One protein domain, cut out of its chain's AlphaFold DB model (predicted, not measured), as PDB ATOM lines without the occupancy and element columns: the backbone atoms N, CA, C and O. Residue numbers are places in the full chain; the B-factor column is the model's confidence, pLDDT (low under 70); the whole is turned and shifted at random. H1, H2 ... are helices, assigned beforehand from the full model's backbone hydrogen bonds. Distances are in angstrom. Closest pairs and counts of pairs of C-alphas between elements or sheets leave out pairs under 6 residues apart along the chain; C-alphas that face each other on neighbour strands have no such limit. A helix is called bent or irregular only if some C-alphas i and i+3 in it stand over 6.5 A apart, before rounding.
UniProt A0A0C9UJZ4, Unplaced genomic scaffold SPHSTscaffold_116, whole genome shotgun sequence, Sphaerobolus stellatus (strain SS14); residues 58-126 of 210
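What this domain is: This is residues 58 to 126 of the 210 residues of an uncharacterized protein of Sphaerobolus stellatus (strain SS14) (UniProt A0A0C9UJZ4). A short helix, H1, folds back beside the first part of one very long helix, H2, and the rest of H2 sticks out as a long arm at residues 96 to 102, 104 to 110 and 112 to 125, with Gly 126 after it standing free too. The printed part has 69 residues with two named helices, H1 then H2, no named strand, and is all helix. It is an extended rod of 69 by 18 by 15 A, radius of gyration of the C-alphas 20.3 A.

How they stand to each other: H1, residues 61 to 73, and H2, residues 80 to 125, form a helical hairpin at a shallow tilt of 17 degrees, opposite ways. They only just touch, with 3 pairs of C-alphas within 8 A, through residues 63 to 66 and 91 to 95 alone; the closest C-alphas, of Val 63 and Leu 91, are 7.3 A apart. Every O i to N i+4 pair is within hydrogen-bond range in H1, and 34 of 42 in H2.

Where its parts are: H1 begins at C-alpha 61 (144.862, 104.697, 114.792) and measures 18.2 A. H2 measures 61.1 A, ending at C-alpha 125 (159.052, 139.642, 89.010). It has a kink of 30 degrees near residue 116 and is only just irregular: C-alphas 118 and 121 are 6.8 A apart.

The domain as a whole: The farthest C-alphas, of Trp 76 and Gly 126, are 69.0 A apart. The printed part has no cut, and the six-residue link is short. Residues 125 to 126 have pLDDT under 70.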
ATOM      1  N   LEU A  58     142.032 101.004 107.879       77.75
ATOM      2  CA  LEU A  58     142.144 100.291 109.151       77.75
ATOM      3  C   LEU A  58     143.523 100.432 109.813       77.75
ATOM      4  O   LEU A  58     143.654 100.069 110.978       77.75
ATOM      5  N   ASP A  59     144.527 100.938 109.095       78.88
ATOM      6  CA  ASP A  59     145.847 101.238 109.654       78.88
ATOM      7  C   ASP A  59     145.857 102.587 110.392       78.88
ATOM      8  O   ASP A  59     146.788 102.859 111.151       78.88
ATOM      9  N   ASP A  60     144.827 103.422 110.202       82.50
ATOM     10  CA  ASP A  60     144.679 104.679 110.929       82.50
ATOM     11  C   ASP A  60     144.319 104.403 112.404       82.50
ATOM     12  O   ASP A  60     143.283 103.781 112.690       82.50
ATOM     13  N   PRO A  61     145.137 104.869 113.371       86.00
ATOM     14  CA  PRO A  61     144.862 104.697 114.792       86.00
ATOM     15  C   PRO A  61     143.489 105.230 115.225       86.00
ATOM     16  O   PRO A  61     142.837 104.616 116.073       86.00
ATOM     17  N   LEU A  62     143.023 106.343 114.651       84.69
ATOM     18  CA  LEU A  62     141.736 106.953 114.991       84.69
ATOM     19  C   LEU A  62     140.580 106.049 114.564       84.69
ATOM     20  O   LEU A  62     139.746 105.677 115.389       84.69
ATOM     21  N   VAL A  63     140.601 105.575 113.320       86.25
ATOM     22  CA  VAL A  63     139.596 104.637 112.796       86.25
ATOM     23  C   VAL A  63     139.586 103.343 113.611       86.25
ATOM     24  O   VAL A  63     138.528 102.816 113.966       86.25
ATOM     25  N   CYS A  64     140.769 102.836 113.964       86.94
ATOM     26  CA  CYS A  64     140.905 101.633 114.776       86.94
ATOM     27  C   CYS A  64     140.336 101.820 116.193       86.94
ATOM     28  O   CYS A  64     139.645 100.936 116.703       86.94
ATOM     29  N   THR A  65     140.589 102.962 116.835       87.88
ATOM     30  CA  THR A  65     140.046 103.256 118.173       87.88
ATOM     31  C   THR A  65     138.528 103.396 118.169       87.88
ATOM     32  O   THR A  65     137.871 102.842 119.057       87.88
ATOM     33  N   GLU A  66     137.941 104.037 117.162       88.06
ATOM     34  CA  GLU A  66     136.484 104.126 117.030       88.06
ATOM     35  C   GLU A  66     135.843 102.755 116.800       88.06
ATOM     36  O   GLU A  66     134.881 102.390 117.484       88.06
ATOM     37  N   LEU A  67     136.425 101.943 115.912       88.31
ATOM     38  CA  LEU A  67     135.990 100.564 115.682       88.31
ATOM     39  C   LEU A  67     136.055  99.725 116.959       88.31
ATOM     40  O   LEU A  67     135.096  99.028 117.295       88.31
ATOM     41  N   GLN A  68     137.161  99.803 117.700       88.81
ATOM     42  CA  GLN A  68     137.306  99.101 118.975       88.81
ATOM     43  C   GLN A  68     136.285  99.582 120.006       88.81
ATOM     44  O   GLN A  68     135.727  98.763 120.735       88.81
ATOM     45  N   THR A  69     136.014 100.885 120.063       90.31
ATOM     46  CA  THR A  69     135.020 101.463 120.976       90.31
ATOM     47  C   THR A  69     133.620 100.940 120.654       90.31
ATOM     48  O   THR A  69     132.899 100.516 121.559       90.31
ATOM     49  N   TYR A  70     133.262 100.867 119.368       89.75
ATOM     50  CA  TYR A  70     131.988 100.305 118.918       89.75
ATOM     51  C   TYR A  70     131.862  98.799 119.200       89.75
ATOM     52  O   TYR A  70     130.816  98.326 119.649       89.75
ATOM     53  N   LEU A  71     132.936  98.034 118.986       89.62
ATOM     54  CA  LEU A  71     132.964  96.605 119.304       89.62
ATOM     55  C   LEU A  71     132.842  96.356 120.811       89.62
ATOM     56  O   LEU A  71     132.129  95.446 121.234       89.62
ATOM     57  N   ARG A  72     133.503  97.176 121.635       88.69
ATOM     58  CA  ARG A  72     133.443  97.073 123.099       88.69
ATOM     59  C   ARG A  72     132.062  97.421 123.647       88.69
ATOM     60  O   ARG A  72     131.618  96.752 124.576       88.69
ATOM     61  N   SER A  73     131.370  98.408 123.079       89.38
ATOM     62  CA  SER A  73     130.014  98.767 123.516       89.38
ATOM     63  C   SER A  73     128.964  97.717 123.132       89.38
ATOM     64  O   SER A  73     128.005  97.513 123.870       89.38
ATOM     65  N   ASN A  74     129.176  96.974 122.039       86.06
ATOM     66  CA  ASN A  74     128.269  95.926 121.551       86.06
ATOM     67  C   ASN A  74     128.733  94.496 121.897       86.06
ATOM     68  O   ASN A  74     128.395  93.543 121.194       86.06
ATOM     69  N   LYS A  75     129.493  94.335 122.990       79.75
ATOM     70  CA  LYS A  75     130.256  93.122 123.358       79.75
ATOM     71  C   LYS A  75     129.526  91.786 123.158       79.75
ATOM     72  O   LYS A  75     130.130  90.840 122.663       79.75
ATOM     73  N   TRP A  76     128.249  91.701 123.532       81.25
ATOM     74  CA  TRP A  76     127.467  90.454 123.498       81.25
ATOM     75  C   TRP A  76     126.381  90.417 122.414       81.25
ATOM     76  O   TRP A  76     125.756  89.382 122.210       81.25
ATOM     77  N   SER A  77     126.143  91.527 121.710       83.00
ATOM     78  CA  SER A  77     125.066  91.668 120.713       83.00
ATOM     79  C   SER A  77     125.593  92.032 119.320       83.00
ATOM     80  O   SER A  77     124.853  92.553 118.471       83.00
ATOM     81  N   MET A  78     126.880  91.757 119.089       86.00
ATOM     82  CA  MET A  78     127.582  92.089 117.860       86.00
ATOM     83  C   MET A  78     127.204  91.142 116.724       86.00
ATOM     84  O   MET A  78     127.247  89.922 116.858       86.00
ATOM     85  N   ASN A  79     126.871  91.717 115.574       87.19
ATOM     86  CA  ASN A  79     126.617  90.986 114.338       87.19
ATOM     87  C   ASN A  79     127.447  91.641 113.223       87.19
ATOM     88  O   ASN A  79     127.480  92.874 113.169       87.19
ATOM     89  N   PRO A  80     128.076  90.870 112.317       87.62
ATOM     90  CA  PRO A  80     128.744  91.418 111.138       87.62
ATOM     91  C   PRO A  80     127.914  92.462 110.377       87.62
ATOM     92  O   PRO A  80     128.456  93.480 109.957       87.62
ATOM     93  N   LYS A  81     126.591  92.278 110.270       90.19
ATOM     94  CA  LYS A  81     125.692  93.255 109.631       90.19
ATOM     95  C   LYS A  81     125.693  94.613 110.340       90.19
ATOM     96  O   LYS A  81     125.812  95.634 109.676       90.19
ATOM     97  N   LYS A  82     125.656  94.620 111.677       88.56
ATOM     98  CA  LYS A  82     125.719  95.851 112.482       88.56
ATOM     99  C   LYS A  82     127.053  96.575 112.309       88.56
ATOM    100  O   LYS A  82     127.080  97.795 112.219       88.56
ATOM    101  N   LEU A  83     128.157  95.827 112.216       87.88
ATOM    102  CA  LEU A  83     129.473  96.416 111.948       87.88
ATOM    103  C   LEU A  83     129.515  97.078 110.567       87.88
ATOM    104  O   LEU A  83     130.044  98.176 110.421       87.88
ATOM    105  N   VAL A  84     128.938  96.423 109.556       89.19
ATOM    106  CA  VAL A  84     128.843  96.973 108.196       89.19
ATOM    107  C   VAL A  84     127.970  98.230 108.169       89.19
ATOM    108  O   VAL A  84     128.333  99.206 107.522       89.19
ATOM    109  N   GLU A  85     126.851  98.245 108.888       91.62
ATOM    110  CA  GLU A  85     126.000  99.436 109.001       91.62
ATOM    111  C   GLU A  85     126.719 100.589 109.708       91.62
ATOM    112  O   GLU A  85     126.707 101.711 109.210       91.62
ATOM    113  N   PHE A  86     127.403 100.322 110.822       89.69
ATOM    114  CA  PHE A  86     128.180 101.335 111.540       89.69
ATOM    115  C   PHE A  86     129.311 101.912 110.681       89.69
ATOM    116  O   PHE A  86     129.476 103.129 110.600       89.69
ATOM    117  N   THR A  87     130.068 101.043 110.009       87.81
ATOM    118  CA  THR A  87     131.186 101.469 109.156       87.81
ATOM    119  C   THR A  87     130.713 102.318 107.983       87.81
ATOM    120  O   THR A  87     131.282 103.377 107.736       87.81
ATOM    121  N   LYS A  88     129.644 101.899 107.291       88.06
ATOM    122  CA  LYS A  88     129.086 102.633 106.145       88.06
ATOM    123  C   LYS A  88     128.436 103.956 106.529       88.06
ATOM    124  O   LYS A  88     128.632 104.938 105.824       88.06
ATOM    125  N   ASN A  89     127.653 103.977 107.606       89.06
ATOM    126  CA  ASN A  89     126.785 105.116 107.902       89.06
ATOM    127  C   ASN A  89     127.436 106.158 108.811       89.06
ATOM    128  O   ASN A  89     126.977 107.295 108.828       89.06
ATOM    129  N   LYS A  90     128.454 105.778 109.590       85.12
ATOM    130  CA  LYS A  90     129.043 106.653 110.608       85.12
ATOM    131  C   LYS A  90     130.551 106.812 110.444       85.12
ATOM    132  O   LYS A  90     131.012 107.909 110.169       85.12
ATOM    133  N   LEU A  91     131.295 105.708 110.512       86.25
ATOM    134  CA  LEU A  91     132.763 105.745 110.503       86.25
ATOM    135  C   LEU A  91     133.334 106.367 109.216       86.25
ATOM    136  O   LEU A  91     134.183 107.247 109.273       86.25
ATOM    137  N   LEU A  92     132.863 105.916 108.046       85.12
ATOM    138  CA  LEU A  92     133.371 106.393 106.756       85.12
ATOM    139  C   LEU A  92     133.024 107.870 106.481       85.12
ATOM    140  O   LEU A  92     133.930 108.606 106.093       85.12
ATOM    141  N   PRO A  93     131.770 108.335 106.663       88.00
ATOM    142  CA  PRO A  93     131.434 109.745 106.470       88.00
ATOM    143  C   PRO A  93     132.166 110.694 107.423       88.00
ATOM    144  O   PRO A  93     132.625 111.748 106.979       88.00
ATOM    145  N   ASP A  94     132.289 110.330 108.704       86.00
ATOM    146  CA  ASP A  94     132.944 111.177 109.704       86.00
ATOM    147  C   ASP A  94     134.442 111.322 109.395       86.00
ATOM    148  O   ASP A  94     134.959 112.441 109.363       86.00
ATOM    149  N   GLU A  95     135.122 110.224 109.057       84.75
ATOM    150  CA  GLU A  95     136.542 110.264 108.696       84.75
ATOM    151  C   GLU A  95     136.775 110.999 107.369       84.75
ATOM    152  O   GLU A  95     137.664 111.845 107.265       84.75
ATOM    153  N   ALA A  96     135.920 110.773 106.364       84.94
ATOM    154  CA  ALA A  96     135.989 111.501 105.100       84.94
ATOM    155  C   ALA A  96     135.813 113.012 105.301       84.94
ATOM    156  O   ALA A  96     136.519 113.804 104.679       84.94
ATOM    157  N   LYS A  97     134.907 113.431 106.193       88.75
ATOM    158  CA  LYS A  97     134.706 114.845 106.525       88.75
ATOM    159  C   LYS A  97     135.944 115.454 107.183       88.75
ATOM    160  O   LYS A  97     136.340 116.551 106.798       88.75
ATOM    161  N   ARG A  98     136.563 114.755 108.137       85.94
ATOM    162  CA  ARG A  98     137.795 115.211 108.809       85.94
ATOM    163  C   ARG A  98     138.953 115.337 107.826       85.94
ATOM    164  O   ARG A  98     139.651 116.349 107.821       85.94
ATOM    165  N   TYR A  99     139.109 114.345 106.956       84.81
ATOM    166  CA  TYR A  99     140.118 114.370 105.906       84.81
ATOM    167  C   TYR A  99     139.899 115.543 104.938       84.81
ATOM    168  O   TYR A  99     140.825 116.306 104.673       84.81
ATOM    169  N   LEU A 100     138.658 115.762 104.483       87.38
ATOM    170  CA  LEU A 100     138.306 116.897 103.624       87.38
ATOM    171  C   LEU A 100     138.602 118.250 104.282       87.38
ATOM    172  O   LEU A 100     139.122 119.139 103.611       87.38
ATOM    173  N   GLN A 101     138.307 118.408 105.575       91.25
ATOM    174  CA  GLN A 101     138.640 119.626 106.321       91.25
ATOM    175  C   GLN A 101     140.147 119.886 106.320       91.25
ATOM    176  O   GLN A 101     140.573 120.984 105.971       91.25
ATOM    177  N   CYS A 102     140.959 118.866 106.611       87.00
ATOM    178  CA  CYS A 102     142.418 118.983 106.581       87.00
ATOM    179  C   CYS A 102     142.930 119.427 105.200       87.00
ATOM    180  O   CYS A 102     143.745 120.349 105.096       87.00
ATOM    181  N   ILE A 103     142.402 118.827 104.127       88.44
ATOM    182  CA  ILE A 103     142.801 119.188 102.765       88.44
ATOM    183  C   ILE A 103     142.442 120.646 102.459       88.44
ATOM    184  O   ILE A 103     143.285 121.396 101.971       88.44
ATOM    185  N   VAL A 104     141.200 121.056 102.727       92.38
ATOM    186  CA  VAL A 104     140.703 122.400 102.390       92.38
ATOM    187  C   VAL A 104     141.402 123.481 103.209       92.38
ATOM    188  O   VAL A 104     141.756 124.523 102.664       92.38
ATOM    189  N   GLU A 105     141.610 123.248 104.502       91.81
ATOM    190  CA  GLU A 105     142.129 124.267 105.418       91.81
ATOM    191  C   GLU A 105     143.658 124.326 105.433       91.81
ATOM    192  O   GLU A 105     144.226 125.387 105.687       91.81
ATOM    193  N   THR A 106     144.339 123.210 105.152       89.69
ATOM    194  CA  THR A 106     145.796 123.110 105.323       89.69
ATOM    195  C   THR A 106     146.515 122.792 104.019       89.69
ATOM    196  O   THR A 106     147.382 123.558 103.589       89.69
ATOM    197  N   GLU A 107     146.170 121.681 103.365       89.62
ATOM    198  CA  GLU A 107     146.933 121.216 102.201       89.62
ATOM    199  C   GLU A 107     146.755 122.131 100.987       89.62
ATOM    200  O   GLU A 107     147.745 122.503 100.357       89.62
ATOM    201  N   MET A 108     145.521 122.544 100.677       91.69
ATOM    202  CA  MET A 108     145.239 123.426  99.542       91.69
ATOM    203  C   MET A 108     145.895 124.806  99.700       91.69
ATOM    204  O   MET A 108     146.585 125.216  98.764       91.69
ATOM    205  N   PRO A 109     145.772 125.525 100.838       93.75
ATOM    206  CA  PRO A 109     146.446 126.811 101.011       93.75
ATOM    207  C   PRO A 109     147.969 126.686 100.982       93.75
ATOM    208  O   PRO A 109     148.637 127.517 100.370       93.75
ATOM    209  N   SER A 110     148.526 125.632 101.588       90.50
ATOM    210  CA  SER A 110     149.967 125.355 101.548       90.50
ATOM    211  C   SER A 110     150.451 125.087 100.120       90.50
ATOM    212  O   SER A 110     151.443 125.664  99.667       90.50
ATOM    213  N   GLY A 111     149.710 124.270  99.368       89.38
ATOM    214  CA  GLY A 111     149.980 123.989  97.962       89.38
ATOM    215  C   GLY A 111     149.887 125.240  97.091       89.38
ATOM    216  O   GLY A 111     150.778 125.485  96.276       89.38
ATOM    217  N   LEU A 112     148.863 126.072  97.302       90.56
ATOM    218  CA  LEU A 112     148.696 127.335  96.590       90.56
ATOM    219  C   LEU A 112     149.837 128.303  96.906       90.56
ATOM    220  O   LEU A 112     150.428 128.856  95.983       90.56
ATOM    221  N   LYS A 113     150.205 128.460  98.182       88.94
ATOM    222  CA  LYS A 113     151.359 129.267  98.600       88.94
ATOM    223  C   LYS A 113     152.632 128.808  97.890       88.94
ATOM    224  O   LYS A 113     153.324 129.623  97.288       88.94
ATOM    225  N   LYS A 114     152.894 127.501  97.888       87.38
ATOM    226  CA  LYS A 114     154.060 126.916  97.220       87.38
ATOM    227  C   LYS A 114     154.053 127.172  95.710       87.38
ATOM    228  O   LYS A 114     155.096 127.476  95.142       87.38
ATOM    229  N   TYR A 115     152.896 127.070  95.059       84.81
ATOM    230  CA  TYR A 115     152.756 127.398  93.638       84.81
ATOM    231  C   TYR A 115     153.025 128.885  93.364       84.81
ATOM    232  O   TYR A 115     153.750 129.220  92.429       84.81
ATOM    233  N   LEU A 116     152.487 129.780  94.196       85.75
ATOM    234  CA  LEU A 116     152.737 131.214  94.074       85.75
ATOM    235  C   LEU A 116     154.234 131.530  94.205       85.75
ATOM    236  O   LEU A 116     154.776 132.237  93.360       85.75
ATOM    237  N   GLU A 117     154.906 130.952  95.202       81.12
ATOM    238  CA  GLU A 117     156.334 131.164  95.466       81.12
ATOM    239  C   GLU A 117     157.248 130.569  94.387       81.12
ATOM    240  O   GLU A 117     158.199 131.221  93.967       81.12
ATOM    241  N   LEU A 118     156.985 129.344  93.924       79.12
ATOM    242  CA  LEU A 118     157.901 128.638  93.022       79.12
ATOM    243  C   LEU A 118     157.637 128.891  91.537       79.12
ATOM    244  O   LEU A 118     158.567 128.803  90.738       79.12
ATOM    245  N   GLU A 119     156.396 129.179  91.151       80.12
ATOM    246  CA  GLU A 119     156.011 129.288  89.740       80.12
ATOM    247  C   GLU A 119     155.547 130.694  89.375       80.12
ATOM    248  O   GLU A 119     156.007 131.250  88.376       80.12
ATOM    249  N   LEU A 120     154.639 131.292  90.155       81.06
ATOM    250  CA  LEU A 120     154.008 132.551  89.756       81.06
ATOM    251  C   LEU A 120     154.922 133.767  89.971       81.06
ATOM    252  O   LEU A 120     155.158 134.525  89.029       81.06
ATOM    253  N   PHE A 121     155.447 133.962  91.183       78.75
ATOM    254  CA  PHE A 121     156.291 135.117  91.505       78.75
ATOM    255  C   PHE A 121     157.566 135.185  90.654       78.75
ATOM    256  O   PHE A 121     157.855 136.273  90.142       78.75
ATOM    257  N   PRO A 122     158.260 134.066  90.363       73.12
ATOM    258  CA  PRO A 122     159.393 134.084  89.446       73.12
ATOM    259  C   PRO A 122     159.072 134.549  88.030       73.12
ATOM    260  O   PRO A 122     159.884 135.222  87.397       73.12
ATOM    261  N   ARG A 123     157.880 134.219  87.524       74.06
ATOM    262  CA  ARG A 123     157.449 134.620  86.178       74.06
ATOM    263  C   ARG A 123     157.078 136.098  86.095       74.06
ATOM    264  O   ARG A 123     157.270 136.698  85.044       74.06
ATOM    265  N   ILE A 124     156.536 136.669  87.172       75.19
ATOM    266  CA  ILE A 124     156.054 138.059  87.193       75.19
ATOM    267  C   ILE A 124     157.181 139.044  87.523       75.19
ATOM    268  O   ILE A 124     157.238 140.118  86.932       75.19
ATOM    269  N   GLN A 125     158.063 138.703  88.465       68.12
ATOM    270  CA  GLN A 125     159.052 139.642  89.010       68.12
ATOM    271  C   GLN A 125     160.502 139.331  88.602       68.12
ATOM    272  O   GLN A 125     161.406 140.072  88.974       68.12
ATOM    273  N   GLY A 126     160.745 138.255  87.845       66.62
ATOM    274  CA  GLY A 126     162.073 137.890  87.337       66.62
ATOM    275  C   GLY A 126     162.995 137.192  88.346       66.62
ATOM    276  O   GLY A 126     164.025 136.660  87.946       66.62
TER     277      GLY A 126